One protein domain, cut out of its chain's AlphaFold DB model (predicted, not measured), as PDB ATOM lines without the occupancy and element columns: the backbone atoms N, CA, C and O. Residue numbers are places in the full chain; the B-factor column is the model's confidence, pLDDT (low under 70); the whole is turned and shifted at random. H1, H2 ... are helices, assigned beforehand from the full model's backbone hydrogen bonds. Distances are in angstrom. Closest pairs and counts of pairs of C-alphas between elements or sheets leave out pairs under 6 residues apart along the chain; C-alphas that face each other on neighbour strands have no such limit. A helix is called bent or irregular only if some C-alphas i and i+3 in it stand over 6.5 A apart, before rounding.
ATOM      1  N   THR A  39      40.125 -15.220   5.658       94.44
ATOM      2  CA  THR A  39      40.786 -14.110   6.352       94.44
ATOM      3  C   THR A  39      40.726 -14.315   7.866       94.44
ATOM      4  O   THR A  39      39.864 -15.036   8.372       94.44
ATOM      5  N   ALA A  40      41.617 -13.652   8.610       94.00
ATOM      6  CA  ALA A  40      41.616 -13.719  10.073       94.00
ATOM      7  C   ALA A  40      40.276 -13.256  10.681       94.00
ATOM      8  O   ALA A  40      39.760 -13.909  11.581       94.00
ATOM      9  N   GLU A  41      39.683 -12.184  10.145       93.88
ATOM     10  CA  GLU A  41      38.377 -11.664  10.581       93.88
ATOM     11  C   GLU A  41      37.239 -12.663  10.317       93.88
ATOM     12  O   GLU A  41      36.405 -12.913  11.191       93.88
ATOM     13  N   LEU A  42      37.231 -13.288   9.132       93.19
ATOM     14  CA  LEU A  42      36.249 -14.313   8.781       93.19
ATOM     15  C   LEU A  42      36.373 -15.530   9.702       93.19
ATOM     16  O   LEU A  42      35.362 -16.058  10.169       93.19
ATOM     17  N   LEU A  43      37.607 -15.957   9.981       94.75
ATOM     18  CA  LEU A  43      37.884 -17.086  10.858       94.75
ATOM     19  C   LEU A  43      37.464 -16.794  12.305       94.75
ATOM     20  O   LEU A  43      36.820 -17.641  12.916       94.75
ATOM     21  N   GLU A  44      37.757 -15.602  12.832       95.81
ATOM     22  CA  GLU A  44      37.319 -15.174  14.168       95.81
ATOM     23  C   GLU A  44      35.790 -15.232  14.294       95.81
ATOM     24  O   GLU A  44      35.263 -15.848  15.222       95.81
ATOM     25  N   CYS A  45      35.065 -14.656  13.330       96.56
ATOM     26  CA  CYS A  45      33.603 -14.671  13.332       96.56
ATOM     27  C   CYS A  45      33.040 -16.095  13.205       96.56
ATOM     28  O   CYS A  45      32.070 -16.447  13.879       96.56
ATOM     29  N   PHE A  46      33.642 -16.926  12.353       96.44
ATOM     30  CA  PHE A  46      33.196 -18.299  12.139       96.44
ATOM     31  C   PHE A  46      33.390 -19.162  13.391       96.44
ATOM     32  O   PHE A  46      32.468 -19.874  13.792       96.44
ATOM     33  N   MET A  47      34.558 -19.063  14.033       96.06
ATOM     34  CA  MET A  47      34.853 -19.770  15.280       96.06
ATOM     35  C   MET A  47      33.938 -19.306  16.410       96.06
ATOM     36  O   MET A  47      33.329 -20.138  17.073       96.06
ATOM     37  N   PHE A  48      33.730 -17.994  16.550       96.25
ATOM     38  CA  PHE A  48      32.806 -17.454  17.544       96.25
ATOM     39  C   PHE A  48      31.382 -18.015  17.390       96.25
ATOM     40  O   PHE A  48      30.747 -18.389  18.375       96.25
ATOM     41  N   MET A  49      30.862 -18.089  16.160       97.06
ATOM     42  CA  MET A  49      29.531 -18.654  15.913       97.06
ATOM     43  C   MET A  49      29.476 -20.165  16.166       97.06
ATOM     44  O   MET A  49      28.444 -20.651  16.630       97.06
ATOM     45  N   ASN A  50      30.559 -20.910  15.916       95.94
ATOM     46  CA  ASN A  50      30.639 -22.328  16.289       95.94
ATOM     47  C   ASN A  50      30.567 -22.509  17.810       95.94
ATOM     48  O   ASN A  50      29.718 -23.268  18.277       95.94
ATOM     49  N   ASP A  51      31.369 -21.761  18.570       95.06
ATOM     50  CA  ASP A  51      31.373 -21.823  20.037       95.06
ATOM     51  C   ASP A  51      30.002 -21.428  20.612       95.06
ATOM     52  O   ASP A  51      29.480 -22.060  21.532       95.06
ATOM     53  N   LEU A  52      29.369 -20.401  20.032       95.25
ATOM     54  CA  LEU A  52      28.023 -19.984  20.415       95.25
ATOM     55  C   LEU A  52      26.970 -21.050  20.078       95.25
ATOM     56  O   LEU A  52      26.034 -21.230  20.854       95.25
ATOM     57  N   THR A  53      27.108 -21.753  18.949       95.38
ATOM     58  CA  THR A  53      26.212 -22.859  18.571       95.38
ATOM     59  C   THR A  53      26.304 -23.992  19.590       95.38
ATOM     60  O   THR A  53      25.273 -24.472  20.062       95.38
ATOM     61  N   GLU A  54      27.522 -24.386  19.972       95.62
ATOM     62  CA  GLU A  54      27.750 -25.427  20.979       95.62
ATOM     63  C   GLU A  54      27.160 -25.014  22.333       95.62
ATOM     64  O   GLU A  54      26.375 -25.757  22.923       95.62
ATOM     65  N   LEU A  55      27.430 -23.785  22.787       95.75
ATOM     66  CA  LEU A  55      26.858 -23.276  24.033       95.75
ATOM     67  C   LEU A  55      25.322 -23.247  23.993       95.75
ATOM     68  O   LEU A  55      24.674 -23.612  24.973       95.75
ATOM     69  N   LYS A  56      24.719 -22.839  22.869       94.94
ATOM     70  CA  LYS A  56      23.256 -22.828  22.713       94.94
ATOM     71  C   LYS A  56      22.660 -24.228  22.784       94.94
ATOM     72  O   LYS A  56      21.609 -24.397  23.397       94.94
ATOM     73  N   HIS A  57      23.343 -25.222  22.224       95.31
ATOM     74  CA  HIS A  57      22.949 -26.618  22.362       95.31
ATOM     75  C   HIS A  57      22.996 -27.081  23.830       95.31
ATOM     76  O   HIS A  57      22.005 -27.611  24.330       95.31
ATOM     77  N   CYS A  58      24.077 -26.784  24.558       95.94
ATOM     78  CA  CYS A  58      24.185 -27.071  25.995       95.94
ATOM     79  C   CYS A  58      23.074 -26.397  26.825       95.94
ATOM     80  O   CYS A  58      22.490 -27.010  27.720       95.94
ATOM     81  N   GLN A  59      22.758 -25.138  26.518       95.75
ATOM     82  CA  GLN A  59      21.682 -24.384  27.169       95.75
ATOM     83  C   GLN A  59      20.306 -25.001  26.899       95.75
ATOM     84  O   GLN A  59      19.485 -25.078  27.808       95.75
ATOM     85  N   MET A  60      20.063 -25.484  25.679       94.62
ATOM     86  CA  MET A  60      18.816 -26.161  25.317       94.62
ATOM     87  C   MET A  60      18.618 -27.463  26.104       94.62
ATOM     88  O   MET A  60      17.508 -27.724  26.558       94.62
ATOM     89  N   ILE A  61      19.686 -28.238  26.327       93.12
ATOM     90  CA  ILE A  61      19.635 -29.445  27.171       93.12
ATOM     91  C   ILE A  61      19.217 -29.080  28.603       93.12
ATOM     92  O   ILE A  61      18.307 -29.696  29.152       93.12
ATOM     93  N   ALA A  62      19.817 -28.039  29.192       94.25
ATOM     94  CA  ALA A  62      19.444 -27.580  30.532       94.25
ATOM     95  C   ALA A  62      18.005 -27.068  30.615       94.25
ATOM     96  O   ALA A  62      17.298 -27.365  31.577       94.25
ATOM     97  N   MET A  63      17.541 -26.348  29.593       93.31
ATOM     98  CA  MET A  63      16.146 -25.919  29.516       93.31
ATOM     99  C   MET A  63      15.184 -27.106  29.450       93.31
ATOM    100  O   MET A  63      14.182 -27.098  30.158       93.31
ATOM    101  N   HIS A  64      15.488 -28.119  28.635       90.88
ATOM    102  CA  HIS A  64      14.660 -29.317  28.538       90.88
ATOM    103  C   HIS A  64      14.606 -30.069  29.874       90.88
ATOM    104  O   HIS A  64      13.513 -30.335  30.364       90.88
ATOM    105  N   ASN A  65      15.760 -30.307  30.509       90.62
ATOM    106  CA  ASN A  65      15.826 -30.926  31.836       90.62
ATOM    107  C   ASN A  65      14.947 -30.178  32.847       90.62
ATOM    108  O   ASN A  65      14.102 -30.779  33.495       90.62
ATOM    109  N   ASN A  66      15.091 -28.854  32.933       91.69
ATOM    110  CA  ASN A  66      14.336 -28.053  33.897       91.69
ATOM    111  C   ASN A  66      12.836 -27.990  33.592       91.69
ATOM    112  O   ASN A  66      12.043 -27.853  34.519       91.69
ATOM    113  N   ALA A  67      12.435 -28.104  32.323       89.25
ATOM    114  CA  ALA A  67      11.028 -28.246  31.968       89.25
ATOM    115  C   ALA A  67      10.459 -29.568  32.508       89.25
ATOM    116  O   ALA A  67       9.399 -29.557  33.128       89.25
ATOM    117  N   ILE A  68      11.191 -30.678  32.353       86.25
ATOM    118  CA  ILE A  68      10.811 -31.971  32.942       86.25
ATOM    119  C   ILE A  68      10.795 -31.893  34.472       86.25
ATOM    120  O   ILE A  68       9.836 -32.346  35.091       86.25
ATOM    121  N   THR A  69      11.795 -31.256  35.090       89.50
ATOM    122  CA  THR A  69      11.828 -31.054  36.544       89.50
ATOM    123  C   THR A  69      10.606 -30.275  37.032       89.50
ATOM    124  O   THR A  69       9.963 -30.691  37.987       89.50
ATOM    125  N   ALA A  70      10.238 -29.180  36.363       88.31
ATOM    126  CA  ALA A  70       9.066 -28.392  36.737       88.31
ATOM    127  C   ALA A  70       7.758 -29.194  36.612       88.31
ATOM    128  O   ALA A  70       6.890 -29.092  37.477       88.31
ATOM    129  N   ILE A  71       7.629 -30.014  35.565       85.06
ATOM    130  CA  ILE A  71       6.471 -30.898  35.387       85.06
ATOM    131  C   ILE A  71       6.428 -31.965  36.490       85.06
ATOM    132  O   ILE A  71       5.371 -32.192  37.070       85.06
ATOM    133  N   GLY A  72       7.568 -32.574  36.829       83.38
ATOM    134  CA  GLY A  72       7.662 -33.529  37.937       83.38
ATOM    135  C   GLY A  72       7.296 -32.910  39.285       83.38
ATOM    136  O   GLY A  72       6.492 -33.485  40.010       83.38
ATOM    137  N   SER A  73       7.791 -31.705  39.583       87.88
ATOM    138  CA  SER A  73       7.397 -30.949  40.779       87.88
ATOM    139  C   SER A  73       5.886 -30.714  40.829       87.88
ATOM    140  O   SER A  73       5.262 -31.004  41.844       87.88
ATOM    141  N   ALA A  74       5.274 -30.277  39.723       84.38
ATOM    142  CA  ALA A  74       3.828 -30.070  39.661       84.38
ATOM    143  C   ALA A  74       3.032 -31.371  39.885       84.38
ATOM    144  O   ALA A  74       1.978 -31.344  40.512       84.38
ATOM    145  N   LEU A  75       3.530 -32.512  39.400       79.56
ATOM    146  CA  LEU A  75       2.884 -33.815  39.598       79.56
ATOM    147  C   LEU A  75       3.010 -34.337  41.029       79.56
ATOM    148  O   LEU A  75       2.094 -35.007  41.499       79.56
ATOM    149  N   ILE A  76       4.108 -34.026  41.720       82.81
ATOM    150  CA  ILE A  76       4.271 -34.336  43.147       82.81
ATOM    151  C   ILE A  76       3.273 -33.523  43.993       82.81
ATOM    152  O   ILE A  76       2.800 -34.014  45.015       82.81
ATOM    153  N   GLU A  77       2.918 -32.307  43.564       82.81
ATOM    154  CA  GLU A  77       1.952 -31.441  44.260       82.81
ATOM    155  C   GLU A  77       0.473 -31.772  43.975       82.81
ATOM    156  O   GLU A  77      -0.395 -31.376  44.756       82.81
ATOM    157  N   GLN A  78       0.154 -32.453  42.867       75.12
ATOM    158  CA  GLN A  78      -1.232 -32.714  42.448       75.12
ATOM    159  C   GLN A  78      -1.810 -34.026  43.010       75.12
ATOM    160  O   GLN A  78      -1.144 -35.058  43.039       75.12
ATOM    161  N   ASP A  79      -3.093 -33.981  43.399       61.38
ATOM    162  CA  ASP A  79      -3.875 -35.128  43.885       61.38
ATOM    163  C   ASP A  79      -4.350 -36.044  42.726       61.38
ATOM    164  O   ASP A  79      -4.538 -35.603  41.588       61.38
ATOM    165  N   ASP A  80      -4.527 -37.329  43.033       63.31
ATOM    166  CA  ASP A  80      -4.271 -38.523  42.202       63.31
ATOM    167  C   ASP A  80      -4.880 -38.618  40.776       63.31
ATOM    168  O   ASP A  80      -4.366 -39.385  39.957       63.31
ATOM    169  N   GLU A  81      -5.948 -37.893  40.429       58.72
ATOM    170  CA  GLU A  81      -6.714 -38.167  39.195       58.72
ATOM    171  C   GLU A  81      -6.090 -37.591  37.910       58.72
ATOM    172  O   GLU A  81      -6.090 -38.267  36.881       58.72
ATOM    173  N   MET A  82      -5.495 -36.390  37.943       57.44
ATOM    174  CA  MET A  82      -4.826 -35.813  36.757       57.44
ATOM    175  C   MET A  82      -3.396 -36.328  36.565       57.44
ATOM    176  O   MET A  82      -2.832 -36.211  35.475       57.44
ATOM    177  N   ARG A  83      -2.816 -36.947  37.600       63.97
ATOM    178  CA  ARG A  83      -1.437 -37.436  37.590       63.97
ATOM    179  C   ARG A  83      -1.233 -38.478  36.487       63.97
ATOM    180  O   ARG A  83      -0.320 -38.338  35.682       63.97
ATOM    181  N   ASN A  84      -2.121 -39.469  36.379       58.97
ATOM    182  CA  ASN A  84      -1.976 -40.610  35.460       58.97
ATOM    183  C   ASN A  84      -2.028 -40.247  33.964       58.97
ATOM    184  O   ASN A  84      -1.382 -40.907  33.152       58.97
ATOM    185  N   GLU A  85      -2.753 -39.194  33.583       60.28
ATOM    186  CA  GLU A  85      -2.884 -38.782  32.177       60.28
ATOM    187  C   GLU A  85      -1.677 -37.953  31.693       60.28
ATOM    188  O   GLU A  85      -1.220 -38.092  30.554       60.28
ATOM    189  N   TRP A  86      -1.100 -37.139  32.582       60.16
ATOM    190  CA  TRP A  86       0.152 -36.412  32.335       60.16
ATOM    191  C   TRP A  86       1.375 -37.338  32.374       60.16
ATOM    192  O   TRP A  86       2.315 -37.172  31.594       60.16
ATOM    193  N   LEU A  87       1.323 -38.352  33.242       59.97
ATOM    194  CA  LEU A  87       2.345 -39.376  33.433       59.97
ATOM    195  C   LEU A  87       2.714 -40.123  32.149       59.97
ATOM    196  O   LEU A  87       3.888 -40.156  31.778       59.97
ATOM    197  N   LEU A  88       1.709 -40.675  31.464       56.56
ATOM    198  CA  LEU A  88       1.898 -41.458  30.238       56.56
ATOM    199  C   LEU A  88       2.495 -40.617  29.105       56.56
ATOM    200  O   LEU A  88       3.328 -41.093  28.350       56.56
ATOM    201  N   ASN A  89       2.123 -39.340  28.996       61.44
ATOM    202  CA  ASN A  89       2.552 -38.530  27.859       61.44
ATOM    203  C   ASN A  89       3.904 -37.837  28.057       61.44
ATOM    204  O   ASN A  89       4.591 -37.587  27.068       61.44
ATOM    205  N   THR A  90       4.290 -37.474  29.286       63.34
ATOM    206  CA  THR A  90       5.492 -36.649  29.519       63.34
ATOM    207  C   THR A  90       6.682 -37.429  30.066       63.34
ATOM    208  O   THR A  90       7.801 -37.200  29.613       63.34
ATOM    209  N   PHE A  91       6.476 -38.371  30.991       62.88
ATOM    210  CA  PHE A  91       7.595 -39.107  31.586       62.88
ATOM    211  C   PHE A  91       8.026 -40.332  30.777       62.88
ATOM    212  O   PHE A  91       9.205 -40.667  30.819       62.88
ATOM    213  N   GLU A  92       7.159 -40.910  29.936       60.66
ATOM    214  CA  GLU A  92       7.610 -41.862  28.902       60.66
ATOM    215  C   GLU A  92       8.589 -41.212  27.910       60.66
ATOM    216  O   GLU A  92       9.481 -41.875  27.392       60.66
ATOM    217  N   GLN A  93       8.467 -39.901  27.664       61.34
ATOM    218  CA  GLN A  93       9.392 -39.169  26.789       61.34
ATOM    219  C   GLN A  93      10.711 -38.803  27.481       61.34
ATOM    220  O   GLN A  93      11.706 -38.568  26.797       61.34
ATOM    221  N   ALA A  94      10.714 -38.731  28.815       66.06
ATOM    222  CA  ALA A  94      11.879 -38.363  29.617       66.06
ATOM    223  C   ALA A  94      12.623 -39.568  30.222       66.06
ATOM    224  O   ALA A  94      13.707 -39.374  30.763       66.06
ATOM    225  N   ASP A  95      12.050 -40.776  30.141       71.56
ATOM    226  CA  ASP A  95      12.609 -42.055  30.617       71.56
ATOM    227  C   ASP A  95      13.156 -42.023  32.063       71.56
ATOM    228  O   ASP A  95      14.075 -42.754  32.422       71.56
ATOM    229  N   ASP A  96      12.598 -41.161  32.922       77.75
ATOM    230  CA  ASP A  96      12.956 -41.074  34.342       77.75
ATOM    231  C   ASP A  96      11.723 -41.399  35.200       77.75
ATOM    232  O   ASP A  96      10.914 -40.510  35.474       77.75
ATOM    233  N   PRO A  97      11.537 -42.658  35.642       78.81
ATOM    234  CA  PRO A  97      10.419 -43.037  36.502       78.81
ATOM    235  C   PRO A  97      10.630 -42.631  37.969       78.81
ATOM    236  O   PRO A  97       9.708 -42.775  38.776       78.81
ATOM    237  N   THR A  98      11.814 -42.122  38.335       86.25
ATOM    238  CA  THR A  98      12.209 -41.930  39.736       86.25
ATOM    239  C   THR A  98      11.439 -40.815  40.438       86.25
ATOM    240  O   THR A  98      11.363 -40.838  41.661       86.25
ATOM    241  N   TYR A  99      10.790 -39.886  39.721       83.25
ATOM    242  CA  TYR A  99       9.966 -38.835  40.347       83.25
ATOM    243  C   TYR A  99       8.862 -39.415  41.257       83.25
ATOM    244  O   TYR A  99       8.491 -38.772  42.233       83.25
ATOM    245  N   GLN A 100       8.375 -40.640  40.995       81.25
ATOM    246  CA  GLN A 100       7.312 -41.290  41.780       81.25
ATOM    247  C   GLN A 100       7.705 -41.540  43.241       81.25
ATOM    248  O   GLN A 100       6.834 -41.655  44.099       81.25
ATOM    249  N   MET A 101       9.009 -41.635  43.532       87.81
ATOM    250  CA  MET A 101       9.485 -41.862  44.898       87.81
ATOM    251  C   MET A 101       9.506 -40.583  45.748       87.81
ATOM    252  O   MET A 101       9.618 -40.671  46.972       87.81
ATOM    253  N   TYR A 102       9.413 -39.404  45.124       88.19
ATOM    254  CA  TYR A 102       9.465 -38.122  45.821       88.19
ATOM    255  C   TYR A 102       8.090 -37.732  46.351       88.19
ATOM    256  O   TYR A 102       7.075 -37.862  45.673       88.19
ATOM    257  N   LYS A 103       8.077 -37.219  47.582       87.06
ATOM    258  CA  LYS A 103       6.871 -36.712  48.255       87.06
ATOM    259  C   LYS A 103       6.867 -35.194  48.402       87.06
ATOM    260  O   LYS A 103       5.860 -34.629  48.809       87.06
ATOM    261  N   ASP A 104       8.000 -34.564  48.117       90.69
ATOM    262  CA  ASP A 104       8.205 -33.130  48.235       90.69
ATOM    263  C   ASP A 104       8.746 -32.585  46.910       90.69
ATOM    264  O   ASP A 104       9.760 -33.049  46.376       90.69
ATOM    265  N   ALA A 105       8.021 -31.621  46.348       89.56
ATOM    266  CA  ALA A 105       8.324 -31.057  45.041       89.56
ATOM    267  C   ALA A 105       9.579 -30.175  45.055       89.56
ATOM    268  O   ALA A 105      10.261 -30.079  44.028       89.56
ATOM    269  N   GLN A 106       9.899 -29.564  46.202       93.06
ATOM    270  CA  GLN A 106      11.101 -28.758  46.383       93.06
ATOM    271  C   GLN A 106      12.341 -29.654  46.467       93.06
ATOM    272  O   GLN A 106      13.331 -29.374  45.799       93.06
ATOM    273  N   GLU A 107      12.274 -30.772  47.197       93.62
ATOM    274  CA  GLU A 107      13.329 -31.787  47.249       93.62
ATOM    275  C   GLU A 107      13.633 -32.330  45.848       93.62
ATOM    276  O   GLU A 107      14.798 -32.422  45.451       93.62
ATOM    277  N   PHE A 108      12.589 -32.652  45.078       91.62
ATOM    278  CA  PHE A 108      12.743 -33.087  43.694       91.62
ATOM    279  C   PHE A 108      13.408 -32.008  42.830       91.62
ATOM    280  O   PHE A 108      14.377 -32.296  42.124       91.62
ATOM    281  N   PHE A 109      12.943 -30.758  42.920       92.81
ATOM    282  CA  PHE A 109      13.495 -29.641  42.154       92.81
ATOM    283  C   PHE A 109      14.967 -29.369  42.485       92.81
ATOM    284  O   PHE A 109      15.808 -29.294  41.584       92.81
ATOM    285  N   ASP A 110      15.299 -29.257  43.770       93.56
ATOM    286  CA  ASP A 110      16.654 -28.960  44.239       93.56
ATOM    287  C   ASP A 110      17.642 -30.047  43.817       93.56
ATOM    288  O   ASP A 110      18.809 -29.770  43.531       93.56
ATOM    289  N   ARG A 111      17.169 -31.292  43.739       93.06
ATOM    290  CA  ARG A 111      17.977 -32.435  43.332       93.06
ATOM    291  C   ARG A 111      18.127 -32.553  41.814       93.06
ATOM    292  O   ARG A 111      19.227 -32.822  41.336       93.06
ATOM    293  N   LYS A 112      17.052 -32.366  41.047       90.88
ATOM    294  CA  LYS A 112      17.018 -32.673  39.604       90.88
ATOM    295  C   LYS A 112      17.232 -31.464  38.695       90.88
ATOM    296  O   LYS A 112      17.479 -31.646  37.503       90.88
ATOM    297  N   SER A 113      17.155 -30.240  39.213       92.44
ATOM    298  CA  SER A 113      17.395 -29.048  38.397       92.44
ATOM    299  C   SER A 113      18.829 -29.015  37.846       92.44
ATOM    300  O   SER A 113      19.813 -29.346  38.515       92.44
ATOM    301  N   LEU A 114      18.954 -28.612  36.582       93.69
ATOM    302  CA  LEU A 114      20.223 -28.429  35.888       93.69
ATOM    303  C   LEU A 114      20.479 -26.923  35.728       93.69
ATOM    304  O   LEU A 114      19.756 -26.258  34.977       93.69
ATOM    305  N   PRO A 115      21.494 -26.350  36.399       93.62
ATOM    306  CA  PRO A 115      21.800 -24.930  36.274       93.62
ATOM    307  C   PRO A 115      22.060 -24.523  34.820       93.62
ATOM    308  O   PRO A 115      22.719 -25.250  34.069       93.62
ATOM    309  N   PHE A 116      21.561 -23.346  34.434       93.31
ATOM    310  CA  PHE A 116      21.756 -22.811  33.090       93.31
ATOM    311  C   PHE A 116      23.246 -22.506  32.857       93.31
ATOM    312  O   PHE A 116      23.801 -21.679  33.579       93.31
ATOM    313  N   PRO A 117      23.910 -23.154  31.885       94.81
ATOM    314  CA  PRO A 117      25.350 -23.015  31.724       94.81
ATOM    315  C   PRO A 117      25.724 -21.712  31.004       94.81
ATOM    316  O   PRO A 117      25.140 -21.361  29.969       94.81
ATOM    317  N   GLU A 118      26.759 -21.032  31.498       93.88
ATOM    318  CA  GLU A 118      27.393 -19.894  30.821       93.88
ATOM    319  C   GLU A 118      28.560 -20.334  29.923       93.88
ATOM    320  O   GLU A 118      28.992 -19.584  29.043       93.88
ATOM    321  N   SER A 119      29.032 -21.576  30.086       94.19
ATOM    322  CA  SER A 119      30.048 -22.196  29.235       94.19
ATOM    323  C   SER A 119      29.809 -23.693  28.991       94.19
ATOM    324  O   SER A 119      29.135 -24.379  29.759       94.19
ATOM    325  N   VAL A 120      30.421 -24.231  27.930       93.75
ATOM    326  CA  VAL A 120      30.425 -25.680  27.642       93.75
ATOM    327  C   VAL A 120      31.079 -26.472  28.782       93.75
ATOM    328  O   VAL A 120      30.651 -27.581  29.097       93.75
ATOM    329  N   LEU A 121      32.102 -25.906  29.434       95.44
ATOM    330  CA  LEU A 121      32.774 -26.545  30.565       95.44
ATOM    331  C   LEU A 121      31.833 -26.689  31.767       95.44
ATOM    332  O   LEU A 121      31.728 -27.780  32.324       95.44
ATOM    333  N   GLU A 122      31.123 -25.619  32.126       96.12
ATOM    334  CA  GLU A 122      30.113 -25.656  33.191       96.12
ATOM    335  C   GLU A 122      29.011 -26.665  32.880       96.12
ATOM    336  O   GLU A 122      28.622 -27.437  33.751       96.12
ATOM    337  N   HIS A 123      28.544 -26.721  31.629       96.38
ATOM    338  CA  HIS A 123      27.562 -27.720  31.223       96.38
ATOM    339  C   HIS A 123      28.058 -29.147  31.483       96.38
ATOM    340  O   HIS A 123      27.338 -29.935  32.090       96.38
ATOM    341  N   ARG A 124      29.296 -29.476  31.091       95.06
ATOM    342  CA  ARG A 124      29.877 -30.812  31.326       95.06
ATOM    343  C   ARG A 124      29.939 -31.152  32.816       95.06
ATOM    344  O   ARG A 124      29.552 -32.250  33.199       95.06
ATOM    345  N   GLN A 125      30.357 -30.200  33.650       96.44
ATOM    346  CA  GLN A 125      30.389 -30.372  35.106       96.44
ATOM    347  C   GLN A 125      28.987 -30.567  35.698       96.44
ATOM    348  O   GLN A 125      28.804 -31.366  36.616       96.44
ATOM    349  N   ASN A 126      27.988 -29.848  35.184       95.25
ATOM    350  CA  ASN A 126      26.609 -29.981  35.640       95.25
ATOM    351  C   ASN A 126      26.008 -31.338  35.226       95.25
ATOM    352  O   ASN A 126      25.330 -31.965  36.035       95.25
ATOM    353  N   ILE A 127      26.306 -31.826  34.015       94.88
ATOM    354  CA  ILE A 127      25.882 -33.154  33.544       94.88
ATOM    355  C   ILE A 127      26.523 -34.272  34.370       94.88
ATOM    356  O   ILE A 127      25.833 -35.204  34.759       94.88
ATOM    357  N   GLU A 128      27.811 -34.178  34.704       95.19
ATOM    358  CA  GLU A 128      28.479 -35.184  35.544       95.19
ATOM    359  C   GLU A 128      27.821 -35.312  36.930       95.19
ATOM    360  O   GLU A 128      27.587 -36.418  37.429       95.19
ATOM    361  N   LYS A 129      27.443 -34.174  37.526       93.81
ATOM    362  CA  LYS A 129      26.672 -34.150  38.775       93.81
ATOM    363  C   LYS A 129      25.290 -34.778  38.595       93.81
ATOM    364  O   LYS A 129      24.905 -35.594  39.428       93.81
ATOM    365  N   GLN A 130      24.569 -34.439  37.524       92.00
ATOM    366  CA  GLN A 130      23.246 -35.014  37.260       92.00
ATOM    367  C   GLN A 130      23.301 -36.522  36.989       92.00
ATOM    368  O   GLN A 130      22.465 -37.247  37.512       92.00
ATOM    369  N   ASN A 131      24.322 -37.027  36.293       92.50
ATOM    370  CA  ASN A 131      24.510 -38.470  36.101       92.50
ATOM    371  C   ASN A 131      24.699 -39.195  37.440       92.50
ATOM    372  O   ASN A 131      24.087 -40.228  37.685       92.50
ATOM    373  N   THR A 132      25.483 -38.608  38.349       94.50
ATOM    374  CA  THR A 132      25.651 -39.164  39.700       94.50
ATOM    375  C   THR A 132      24.322 -39.207  40.463       94.50
ATOM    376  O   THR A 132      24.045 -40.163  41.185       94.50
ATOM    377  N   ILE A 133      23.496 -38.168  40.325       93.38
ATOM    378  CA  ILE A 133      22.170 -38.095  40.953       93.38
ATOM    379  C   ILE A 133      21.231 -39.142  40.348       93.38
ATOM    380  O   ILE A 133      20.580 -39.864  41.098       93.38
ATOM    381  N   PHE A 134      21.223 -39.278  39.022       91.00
ATOM    382  CA  PHE A 134      20.451 -40.281  38.294       91.00
ATOM    383  C   PHE A 134      20.776 -41.704  38.760       91.00
ATOM    384  O   PHE A 134      19.869 -42.454  39.113       91.00
ATOM    385  N   ASP A 135      22.060 -42.057  38.862       93.50
ATOM    386  CA  ASP A 135      22.484 -43.381  39.336       93.50
ATOM    387  C   ASP A 135      22.023 -43.650  40.779       93.50
ATOM    388  O   ASP A 135      21.523 -44.731  41.100       93.50
ATOM    389  N   GLN A 136      22.150 -42.650  41.660       94.50
ATOM    390  CA  GLN A 136      21.682 -42.747  43.045       94.50
ATOM    391  C   GLN A 136      20.163 -42.908  43.134       94.50
ATOM    392  O   GLN A 136      19.675 -43.654  43.985       94.50
ATOM    393  N   ASP A 137      19.423 -42.187  42.298       93.50
ATOM    394  CA  ASP A 137      17.965 -42.198  42.315       93.50
ATOM    395  C   ASP A 137      17.420 -43.501  41.755       93.50
ATOM    396  O   ASP A 137      16.530 -44.078  42.368       93.50
ATOM    397  N   ASN A 138      18.015 -44.037  40.692       91.88
ATOM    398  CA  ASN A 138      17.645 -45.350  40.168       91.88
ATOM    399  C   ASN A 138      17.901 -46.471  41.176       91.88
ATOM    400  O   ASN A 138      17.054 -47.343  41.361       91.88
ATOM    401  N   ALA A 139      19.033 -46.431  41.886       94.06
ATOM    402  CA  ALA A 139      19.322 -47.414  42.926       94.06
ATOM    403  C   ALA A 139      18.289 -47.375  44.070       94.06
ATOM    404  O   ALA A 139      17.893 -48.420  44.586       94.06
ATOM    405  N   LYS A 140      17.832 -46.179  44.462       94.19
ATOM    406  CA  LYS A 140      16.762 -46.016  45.460       94.19
ATOM    407  C   LYS A 140      15.396 -46.417  44.910       94.19
ATOM    408  O   LYS A 140      14.615 -47.031  45.632       94.19
ATOM    409  N   PHE A 141      15.123 -46.076  43.655       92.56
ATOM    410  CA  PHE A 141      13.859 -46.354  42.994       92.56
ATOM    411  C   PHE A 141      13.610 -47.852  42.868       92.56
ATOM    412  O   PHE A 141      12.498 -48.278  43.141       92.56
ATOM    413  N   GLU A 142      14.627 -48.659  42.555       92.62
ATOM    414  CA  GLU A 142      14.481 -50.121  42.522       92.62
ATOM    415  C   GLU A 142      13.954 -50.657  43.863       92.62
ATOM    416  O   GLU A 142      12.976 -51.400  43.902       92.62
ATOM    417  N   ILE A 143      14.537 -50.218  44.982       95.25
ATOM    418  CA  ILE A 143      14.090 -50.617  46.325       95.25
ATOM    419  C   ILE A 143      12.665 -50.112  46.580       95.25
ATOM    420  O   ILE A 143      11.787 -50.888  46.956       95.25
ATOM    421  N   TRP A 144      12.418 -48.825  46.321       93.75
ATOM    422  CA  TRP A 144      11.107 -48.208  46.508       93.75
ATOM    423  C   TRP A 144      10.016 -48.914  45.692       93.75
ATOM    424  O   TRP A 144       8.928 -49.160  46.207       93.75
ATOM    425  N   TYR A 145      10.307 -49.295  44.450       90.00
ATOM    426  CA  TYR A 145       9.382 -49.978  43.553       90.00
ATOM    427  C   TYR A 145       9.003 -51.362  44.092       90.00
ATOM    428  O   TYR A 145       7.818 -51.708  44.135       90.00
ATOM    429  N   GLN A 146       9.981 -52.136  44.577       92.69
ATOM    430  CA  GLN A 146       9.723 -53.430  45.219       92.69
ATOM    431  C   GLN A 146       8.877 -53.290  46.492       92.69
ATOM    432  O   GLN A 146       8.044 -54.150  46.774       92.69
ATOM    433  N   GLU A 147       9.075 -52.215  47.255       92.00
ATOM    434  CA  GLU A 147       8.380 -51.985  48.525       92.00
ATOM    435  C   GLU A 147       6.975 -51.381  48.362       92.00
ATOM    436  O   GLU A 147       6.097 -51.677  49.169       92.00
ATOM    437  N   ASN A 148       6.743 -50.554  47.336       85.88
ATOM    438  CA  ASN A 148       5.528 -49.737  47.214       85.88
ATOM    439  C   ASN A 148       4.653 -50.108  46.007       85.88
ATOM    440  O   ASN A 148       3.435 -49.962  46.086       85.88
ATOM    441  N   ILE A 149       5.237 -50.608  44.910       85.81
ATOM    442  CA  ILE A 149       4.503 -50.916  43.670       85.81
ATOM    443  C   ILE A 149       4.270 -52.419  43.504       85.81
ATOM    444  O   ILE A 149       3.150 -52.857  43.257       85.81
ATOM    445  N   VAL A 150       5.290 -53.258  43.685       86.31
ATOM    446  CA  VAL A 150       5.130 -54.717  43.526       86.31
ATOM    447  C   VAL A 150       4.030 -55.328  44.417       86.31
ATOM    448  O   VAL A 150       3.326 -56.215  43.927       86.31
ATOM    449  N   PRO A 151       3.815 -54.899  45.679       91.25
ATOM    450  CA  PRO A 151       2.763 -55.464  46.525       91.25
ATOM    451  C   PRO A 151       1.338 -55.186  46.037       91.25
ATOM    452  O   PRO A 151       0.451 -55.972  46.350       91.25
ATOM    453  N   ILE A 152       1.115 -54.101  45.285       85.75
ATOM    454  CA  ILE A 152      -0.208 -53.720  44.759       85.75
ATOM    455  C   ILE A 152      -0.486 -54.280  43.357       85.75
ATOM    456  O   ILE A 152      -1.622 -54.237  42.896       85.75
ATOM    457  N   LEU A 153       0.537 -54.810  42.676       77.31
ATOM    458  CA  LEU A 153       0.409 -55.464  41.367       77.31
ATOM    459  C   LEU A 153       0.038 -56.958  41.455       77.31
ATOM    460  O   LEU A 153      -0.199 -57.582  40.420       77.31
TER     461      LEU A 153
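What this domain is: This is residues 39 to 153 of the 154 residues of an uncharacterized protein of Acinetobacter ursingii (UniProt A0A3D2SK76). Two long helices, H1 and H5, run the same way as a narrow V: they meet where H5 begins beside residues 54 to 59 of H1 and spread apart toward their last residues, with the short helices H3 and H4 in the gap between them. H2 folds back beside the last part of H1, and at the other end residues 39 to 50 stick out as a free arm that adds to the length. The printed part has 115 residues with five named helices, H1 to H5 in order along the chain, and no named strand; its class is all helix. It is loose, with a radius of gyration of the C-alphas of 18.4 A, and spans 69 by 27 by 22 A.

Where its parts are: H1, residues 40 to 77, is the longest helix at 55.3 A; its C-alpha 40 is at (41.616, -13.719, 10.073) and C-alpha 77 at (1.952, -31.441, 44.260). H5, residues 120 to 148, measures 39.8 A, ends with C-alpha 148 at (5.528, -49.737, 47.214), and has a kink of 27 degrees near residue 142. H2 is residues 83 to 94, 15.5 A long. H3 is residues 97 to 101 and H4 residues 105 to 112. H2 and H3 are neither bent nor irregular, but only just: C-alphas 88 and 91 are 6.3 A apart, and C-alphas 97 and 100 are 6.4 A apart.

How they stand to each other: H1 touches H5 with residues 54 to 59 alone, the same way at a shallow tilt of 22 degrees; their closest C-alphas, Leu 55 and Val 120, are 5.6 A apart. With residues 66 to 77 alone H1 touches H4, closest at the C-alphas of Ser 73 and Ala 105, 4.4 A; they run opposite ways at a shallow tilt of 33 degrees, only just short of steep. H1 and H2 form a helical hairpin at a shallow tilt of 27 degrees, closest at the C-alphas of Leu 75 and Arg 83, 6.0 A. H3 touches H5, closest at the C-alphas of Thr 98 and Phe 141, 5.7 A. H3 only just touches H1, with 3 pairs of C-alphas within 8 A, the closest being Gly 72 and Tyr 99 at 6.3 A. H2 is apart from H4 and H5. Every O i to N i+4 pair is within hydrogen-bond range in H1 and H4; the counts are 24 of 25 in H5, 4 of 8 in H2 and 0 of 1 in H3, where 2 of 2 O i to N i+3 pairs are.

The domain as a whole: The C-alphas farthest apart, Thr 39 and Pro 151, are 69.1 A from each other. Without residues 39 to 50 the body spans 51 by 27 by 22 A. The printed part has no cut and no long link. Mean pLDDT of the printed part is 87.0; residues 79 to 94 are under 70.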